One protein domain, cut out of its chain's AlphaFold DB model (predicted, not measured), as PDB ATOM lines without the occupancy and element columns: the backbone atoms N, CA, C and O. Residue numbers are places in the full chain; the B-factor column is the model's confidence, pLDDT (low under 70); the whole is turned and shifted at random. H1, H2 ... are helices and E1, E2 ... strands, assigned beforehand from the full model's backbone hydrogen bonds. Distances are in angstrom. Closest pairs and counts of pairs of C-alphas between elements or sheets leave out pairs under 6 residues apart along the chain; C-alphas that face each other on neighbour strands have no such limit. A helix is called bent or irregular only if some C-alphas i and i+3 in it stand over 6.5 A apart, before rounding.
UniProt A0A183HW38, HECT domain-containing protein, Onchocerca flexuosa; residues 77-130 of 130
ATOM      1  N   LYS A  77     -58.915 -13.896  31.710       88.38
ATOM      2  CA  LYS A  77     -58.344 -14.052  33.050       88.38
ATOM      3  C   LYS A  77     -57.014 -14.809  33.050       88.38
ATOM      4  O   LYS A  77     -56.150 -14.502  33.867       88.38
ATOM      5  N   SER A  78     -56.854 -15.798  32.171       89.00
ATOM      6  CA  SER A  78     -55.631 -16.604  32.118       89.00
ATOM      7  C   SER A  78     -54.461 -15.758  31.636       89.00
ATOM      8  O   SER A  78     -53.402 -15.755  32.263       89.00
ATOM      9  N   LEU A  79     -54.655 -15.006  30.550       87.75
ATOM     10  CA  LEU A  79     -53.618 -14.134  30.016       87.75
ATOM     11  C   LEU A  79     -53.300 -12.988  30.981       87.75
ATOM     12  O   LEU A  79     -52.127 -12.710  31.229       87.75
ATOM     13  N   TYR A  80     -54.321 -12.400  31.614       91.44
ATOM     14  CA  TYR A  80     -54.136 -11.418  32.685       91.44
ATOM     15  C   TYR A  80     -53.238 -11.951  33.810       91.44
ATOM     16  O   TYR A  80     -52.295 -11.275  34.222       91.44
ATOM     17  N   GLN A  81     -53.499 -13.170  34.296       93.25
ATOM     18  CA  GLN A  81     -52.704 -13.788  35.358       93.25
ATOM     19  C   GLN A  81     -51.247 -13.988  34.940       93.25
ATOM     20  O   GLN A  81     -50.357 -13.657  35.723       93.25
ATOM     21  N   SER A  82     -51.001 -14.457  33.715       91.31
ATOM     22  CA  SER A  82     -49.646 -14.636  33.185       91.31
ATOM     23  C   SER A  82     -48.886 -13.310  33.076       91.31
ATOM     24  O   SER A  82     -47.757 -13.209  33.551       91.31
ATOM     25  N   LEU A  83     -49.508 -12.267  32.514       91.31
ATOM     26  CA  LEU A  83     -48.875 -10.948  32.378       91.31
ATOM     27  C   LEU A  83     -48.654 -10.277  33.739       91.31
ATOM     28  O   LEU A  83     -47.623  -9.646  33.967       91.31
ATOM     29  N   ARG A  84     -49.597 -10.440  34.673       93.12
ATOM     30  CA  ARG A  84     -49.457  -9.938  36.043       93.12
ATOM     31  C   ARG A  84     -48.346 -10.660  36.797       93.12
ATOM     32  O   ARG A  84     -47.583  -9.997  37.492       93.12
ATOM     33  N   ALA A  85     -48.251 -11.982  36.670       91.19
ATOM     34  CA  ALA A  85     -47.167 -12.757  37.262       91.19
ATOM     35  C   ALA A  85     -45.816 -12.272  36.730       91.19
ATOM     36  O   ALA A  85     -44.935 -11.984  37.527       91.19
ATOM     37  N   LEU A  86     -45.716 -12.057  35.416       91.06
ATOM     38  CA  LEU A  86     -44.508 -11.557  34.769       91.06
ATOM     39  C   LEU A  86     -44.062 -10.183  35.303       91.06
ATOM     40  O   LEU A  86     -42.872  -9.964  35.495       91.06
ATOM     41  N   ILE A  87     -44.992  -9.265  35.586       91.69
ATOM     42  CA  ILE A  87     -44.671  -7.961  36.203       91.69
ATOM     43  C   ILE A  87     -44.147  -8.117  37.638       91.69
ATOM     44  O   ILE A  87     -43.342  -7.304  38.087       91.69
ATOM     45  N   LEU A  88     -44.642  -9.116  38.370       91.88
ATOM     46  CA  LEU A  88     -44.337  -9.337  39.787       91.88
ATOM     47  C   LEU A  88     -43.131 -10.261  40.017       91.88
ATOM     48  O   LEU A  88     -42.736 -10.438  41.169       91.88
ATOM     49  N   THR A  89     -42.576 -10.855  38.960       91.50
ATOM     50  CA  THR A  89     -41.391 -11.717  39.010       91.50
ATOM     51  C   THR A  89     -40.189 -10.971  39.596       91.50
ATOM     52  O   THR A  89     -39.971  -9.794  39.294       91.50
ATOM     53  N   ASP A  90     -39.397 -11.652  40.428       91.06
ATOM     54  CA  ASP A  90     -38.174 -11.080  40.993       91.06
ATOM     55  C   ASP A  90     -37.166 -10.762  39.871       91.06
ATOM     56  O   ASP A  90     -37.011 -11.564  38.947       91.06
ATOM     57  N   PRO A  91     -36.454  -9.620  39.917       88.62
ATOM     58  CA  PRO A  91     -35.462  -9.274  38.905       88.62
ATOM     59  C   PRO A  91     -34.418 -10.360  38.623       88.62
ATOM     60  O   PRO A  91     -33.970 -10.451  37.482       88.62
ATOM     61  N   ASN A  92     -34.052 -11.167  39.623       88.62
ATOM     62  CA  ASN A  92     -33.064 -12.241  39.481       88.62
ATOM     63  C   ASN A  92     -33.617 -13.464  38.730       88.62
ATOM     64  O   ASN A  92     -32.852 -14.224  38.143       88.62
ATOM     65  N   ASP A  93     -34.939 -13.645  38.706       89.12
ATOM     66  CA  ASP A  93     -35.579 -14.787  38.045       89.12
ATOM     67  C   ASP A  93     -35.732 -14.573  36.527       89.12
ATOM     68  O   ASP A  93     -35.956 -15.528  35.779       89.12
ATOM     69  N   PHE A  94     -35.574 -13.334  36.039       88.94
ATOM     70  CA  PHE A  94     -35.644 -13.022  34.606       88.94
ATOM     71  C   PHE A  94     -34.502 -13.637  33.797       88.94
ATOM     72  O   PHE A  94     -34.690 -13.893  32.612       88.94
ATOM     73  N   ASP A  95     -33.356 -13.923  34.416       83.81
ATOM     74  CA  ASP A  95     -32.235 -14.577  33.730       83.81
ATOM     75  C   ASP A  95     -32.600 -15.991  33.249       83.81
ATOM     76  O   ASP A  95     -32.019 -16.496  32.291       83.81
ATOM     77  N   SER A  96     -33.592 -16.619  33.890       86.00
ATOM     78  CA  SER A  96     -34.127 -17.929  33.494       86.00
ATOM     79  C   SER A  96     -35.298 -17.828  32.507       86.00
ATOM     80  O   SER A  96     -35.789 -18.852  32.030       86.00
ATOM     81  N   LEU A  97     -35.786 -16.616  32.222       85.75
ATOM     82  CA  LEU A  97     -36.952 -16.385  31.380       85.75
ATOM     83  C   LEU A  97     -36.533 -16.091  29.933       85.75
ATOM     84  O   LEU A  97     -36.128 -14.984  29.591       85.75
ATOM     85  N   GLU A  98     -36.741 -17.054  29.039       88.50
ATOM     86  CA  GLU A  98     -36.483 -16.895  27.599       88.50
ATOM     87  C   GLU A  98     -37.677 -16.272  26.846       88.50
ATOM     88  O   GLU A  98     -38.103 -16.749  25.795       88.50
ATOM     89  N   GLN A  99     -38.251 -15.195  27.388       91.44
ATOM     90  CA  GLN A  99     -39.352 -14.473  26.746       91.44
ATOM     91  C   GLN A  99     -38.807 -13.315  25.906       91.44
ATOM     92  O   GLN A  99     -38.085 -12.457  26.406       91.44
ATOM     93  N   TYR A 100     -39.213 -13.240  24.641       94.75
ATOM     94  CA  TYR A 100     -38.871 -12.144  23.728       94.75
ATOM     95  C   TYR A 100     -40.077 -11.232  23.490       94.75
ATOM     96  O   TYR A 100     -41.198 -11.569  23.870       94.75
ATOM     97  N   PHE A 101     -39.882 -10.082  22.839       96.06
ATOM     98  CA  PHE A 101     -40.972  -9.180  22.432       96.06
ATOM     99  C   PHE A 101     -41.768  -9.727  21.225       96.06
ATOM    100  O   PHE A 101     -41.967  -9.054  20.209       96.06
ATOM    101  N   THR A 102     -42.230 -10.966  21.344       94.56
ATOM    102  CA  THR A 102     -43.126 -11.670  20.426       94.56
ATOM    103  C   THR A 102     -44.411 -12.052  21.153       94.56
ATOM    104  O   THR A 102     -44.448 -12.111  22.384       94.56
ATOM    105  N   LEU A 103     -45.490 -12.270  20.402       89.06
ATOM    106  CA  LEU A 103     -46.762 -12.696  20.979       89.06
ATOM    107  C   LEU A 103     -46.607 -14.102  21.589       89.06
ATOM    108  O   LEU A 103     -46.208 -15.024  20.874       89.06
ATOM    109  N   PRO A 104     -46.949 -14.316  22.874       84.38
ATOM    110  CA  PRO A 104     -46.920 -15.652  23.458       84.38
ATOM    111  C   PRO A 104     -47.795 -16.630  22.660       84.38
ATOM    112  O   PRO A 104     -48.980 -16.383  22.443       84.38
ATOM    113  N   GLY A 105     -47.201 -17.736  22.206       82.38
ATOM    114  CA  GLY A 105     -47.865 -18.733  21.358       82.38
ATOM    115  C   GLY A 105     -47.808 -18.462  19.847       82.38
ATOM    116  O   GLY A 105     -48.201 -19.337  19.077       82.38
ATOM    117  N   ASP A 106     -47.290 -17.310  19.407       86.75
ATOM    118  CA  ASP A 106     -46.983 -17.025  18.000       86.75
ATOM    119  C   ASP A 106     -45.692 -16.199  17.872       86.75
ATOM    120  O   ASP A 106     -45.697 -14.970  17.771       86.75
ATOM    121  N   GLU A 107     -44.558 -16.897  17.823       85.88
ATOM    122  CA  GLU A 107     -43.228 -16.291  17.695       85.88
ATOM    123  C   GLU A 107     -43.024 -15.523  16.380       85.88
ATOM    124  O   GLU A 107     -42.062 -14.764  16.238       85.88
ATOM    125  N   ASN A 108     -43.912 -15.692  15.394       89.25
ATOM    126  CA  ASN A 108     -43.824 -14.939  14.149       89.25
ATOM    127  C   ASN A 108     -44.334 -13.511  14.292       89.25
ATOM    128  O   ASN A 108     -43.927 -12.652  13.504       89.25
ATOM    129  N   PHE A 109     -45.182 -13.263  15.286       90.25
ATOM    130  CA  PHE A 109     -45.751 -11.958  15.547       90.25
ATOM    131  C   PHE A 109     -44.850 -11.174  16.505       90.25
ATOM    132  O   PHE A 109     -44.822 -11.426  17.707       90.25
ATOM    133  N   GLU A 110     -44.107 -10.202  15.974       94.69
ATOM    134  CA  GLU A 110     -43.324  -9.284  16.805       94.69
ATOM    135  C   GLU A 110     -44.225  -8.187  17.386       94.69
ATOM    136  O   GLU A 110     -44.932  -7.506  16.643       94.69
ATOM    137  N   LEU A 111     -44.166  -7.975  18.703       93.75
ATOM    138  CA  LEU A 111     -44.911  -6.901  19.379       93.75
ATOM    139  C   LEU A 111     -44.309  -5.521  19.088       93.75
ATOM    140  O   LEU A 111     -45.000  -4.506  19.076       93.75
ATOM    141  N   ILE A 112     -43.003  -5.488  18.826       94.56
ATOM    142  CA  ILE A 112     -42.259  -4.308  18.386       94.56
ATOM    143  C   ILE A 112     -41.313  -4.705  17.253       94.56
ATOM    144  O   ILE A 112     -40.937  -5.866  17.127       94.56
ATOM    145  N   LYS A 113     -40.844  -3.729  16.470       94.94
ATOM    146  CA  LYS A 113     -39.861  -3.976  15.408       94.94
ATOM    147  C   LYS A 113     -38.578  -4.610  15.966       94.94
ATOM    148  O   LYS A 113     -37.921  -4.007  16.815       94.94
ATOM    149  N   GLY A 114     -38.200  -5.778  15.443       95.06
ATOM    150  CA  GLY A 114     -37.032  -6.536  15.901       95.06
ATOM    151  C   GLY A 114     -37.264  -7.259  17.229       95.06
ATOM    152  O   GLY A 114     -36.298  -7.639  17.893       95.06
ATOM    153  N   GLY A 115     -38.526  -7.426  17.632       95.31
ATOM    154  CA  GLY A 115     -38.917  -7.996  18.917       95.31
ATOM    155  C   GLY A 115     -38.421  -9.425  19.137       95.31
ATOM    156  O   GLY A 115     -38.099  -9.770  20.271       95.31
ATOM    157  N   LYS A 116     -38.235 -10.210  18.065       95.25
ATOM    158  CA  LYS A 116     -37.639 -11.560  18.128       95.25
ATOM    159  C   LYS A 116     -36.231 -11.592  18.708       95.25
ATOM    160  O   LYS A 116     -35.819 -12.612  19.233       95.25
ATOM    161  N   ASN A 117     -35.497 -10.484  18.609       94.94
ATOM    162  CA  ASN A 117     -34.121 -10.383  19.093       94.94
ATOM    163  C   ASN A 117     -34.016  -9.547  20.376       94.94
ATOM    164  O   ASN A 117     -32.912  -9.224  20.812       94.94
ATOM    165  N   ARG A 118     -35.148  -9.143  20.967       95.25
ATOM    166  CA  ARG A 118     -35.180  -8.346  22.193       95.25
ATOM    167  C   ARG A 118     -35.770  -9.176  23.325       95.25
ATOM    168  O   ARG A 118     -36.963  -9.464  23.307       95.25
ATOM    169  N   LEU A 119     -34.936  -9.516  24.302       94.81
ATOM    170  CA  LEU A 119     -35.349 -10.246  25.498       94.81
ATOM    171  C   LEU A 119     -36.166  -9.348  26.440       94.81
ATOM    172  O   LEU A 119     -35.887  -8.148  26.585       94.81
ATOM    173  N   VAL A 120     -37.165  -9.937  27.088       94.38
ATOM    174  CA  VAL A 120     -37.913  -9.323  28.181       94.38
ATOM    175  C   VAL A 120     -37.087  -9.419  29.461       94.38
ATOM    176  O   VAL A 120     -36.646 -10.489  29.856       94.38
ATOM    177  N   THR A 121     -36.878  -8.282  30.113       93.94
ATOM    178  CA  THR A 121     -36.090  -8.139  31.340       93.94
ATOM    179  C   THR A 121     -36.886  -7.353  32.373       93.94
ATOM    180  O   THR A 121     -37.838  -6.644  32.036       93.94
ATOM    181  N   SER A 122     -36.446  -7.377  33.631       93.00
ATOM    182  CA  SER A 122     -37.048  -6.586  34.715       93.00
ATOM    183  C   SER A 122     -37.152  -5.085  34.399       93.00
ATOM    184  O   SER A 122     -38.097  -4.419  34.816       93.00
ATOM    185  N   SER A 123     -36.225  -4.542  33.602       93.38
ATOM    186  CA  SER A 123     -36.224  -3.132  33.196       93.38
ATOM    187  C   SER A 123     -37.200  -2.799  32.064       93.38
ATOM    188  O   SER A 123     -37.552  -1.630  31.893       93.38
ATOM    189  N   ASN A 124     -37.640  -3.786  31.278       94.12
ATOM    190  CA  ASN A 124     -38.473  -3.564  30.095       94.12
ATOM    191  C   ASN A 124     -39.817  -4.319  30.119       94.12
ATOM    192  O   ASN A 124     -40.642  -4.099  29.233       94.12
ATOM    193  N   VAL A 125     -40.083  -5.128  31.148       93.62
ATOM    194  CA  VAL A 125     -41.318  -5.912  31.300       93.62
ATOM    195  C   VAL A 125     -42.586  -5.061  31.216       93.62
ATOM    196  O   VAL A 125     -43.566  -5.449  30.587       93.62
ATOM    197  N   VAL A 126     -42.555  -3.839  31.750       92.31
ATOM    198  CA  VAL A 126     -43.689  -2.904  31.666       92.31
ATOM    199  C   VAL A 126     -43.970  -2.481  30.220       92.31
ATOM    200  O   VAL A 126     -45.115  -2.209  29.879       92.31
ATOM    201  N   GLN A 127     -42.945  -2.421  29.364       93.31
ATOM    202  CA  GLN A 127     -43.118  -2.168  27.932       93.31
ATOM    203  C   GLN A 127     -43.679  -3.396  27.209       93.31
ATOM    204  O   GLN A 127     -44.412  -3.229  26.249       93.31
ATOM    205  N   PHE A 128     -43.330  -4.607  27.647       92.62
ATOM    206  CA  PHE A 128     -43.851  -5.842  27.060       92.62
ATOM    207  C   PHE A 128     -45.353  -6.033  27.329       92.62
ATOM    208  O   PHE A 128     -46.065  -6.548  26.474       92.62
ATOM    209  N   VAL A 129     -45.838  -5.607  28.501       90.00
ATOM    210  CA  VAL A 129     -47.251  -5.760  28.907       90.00
ATOM    211  C   VAL A 129     -48.158  -4.614  28.416       90.00
ATOM    212  O   VAL A 129     -49.380  -4.725  28.508       90.00
ATOM    213  N   LYS A 130     -47.589  -3.510  27.919       83.12
ATOM    214  CA  LYS A 130     -48.332  -2.358  27.380       83.12
ATOM    215  C   LYS A 130     -48.603  -2.496  25.889       83.12
ATOM    216  O   LYS A 130     -49.723  -2.117  25.491       83.12
TER     217      LYS A 130
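Overview. This is residues 77 to 130 of the 130 residues of the protein "HECT domain-containing protein" of Onchocerca flexuosa (UniProt A0A183HW38). A helix, H1, makes one side of this small domain and a short strand, E1, makes the opposite side; the chain turns after H1 into the short helix H2, runs across to E1, and folds back through the long loop of residues 111 to 124. That loop leads into the last short helix, H3, which packs on residues 83 to 87 of H1. The printed part has 54 residues, with three named helices and one named strand in the order H1, H2, E1, H3, and its class is mostly helix. It is compact and rounded, with a radius of gyration of the C-alphas of 10.7 A and spans of 26 by 26 by 18 A.

Arrangement. H1, residues 77 to 88, touches H3, residues 125 to 129, with its residues 83 to 87 alone; the closest C-alphas are those of Ile 87 and Val 125, 6.3 A apart. H2, residues 91 to 96, touches no helix and is apart from H1 and H3. E1, residues 106 to 110, pairs with no named strand and is apart from H1, H2 and H3. In H1 and H3 every O i to N i+4 pair is within hydrogen-bond range; in H2 0 of 2 are, beside 1 of 3 O i to N i+3 pairs.

Along the chain. H1 begins at C-alpha 77, (-58.344, -14.052, 33.050), and is 16.2 A long from first to last C-alpha. H2 measures 10.3 A; it is neither bent nor irregular, but only just: C-alphas 92 and 95 are 6.3 A apart. E1 measures 8.6 A and begins at C-alpha 106, (-46.983, -17.025, 18.000). H3 measures 6.4 A and ends at C-alpha 129, (-47.251, -5.760, 28.907).

Size, cuts and confidence. The two C-alphas farthest apart are those of Lys 77 and Gly 114, at 28.4 A. The link from H1 to H2 is tight, that from H2 to E1 short, and that from E1 to H3 long, with 14 residues. The printed part has no cut and ends at residue 130, the chain's last. The mean pLDDT of the printed part is 91.1, and no printed residue is under 70.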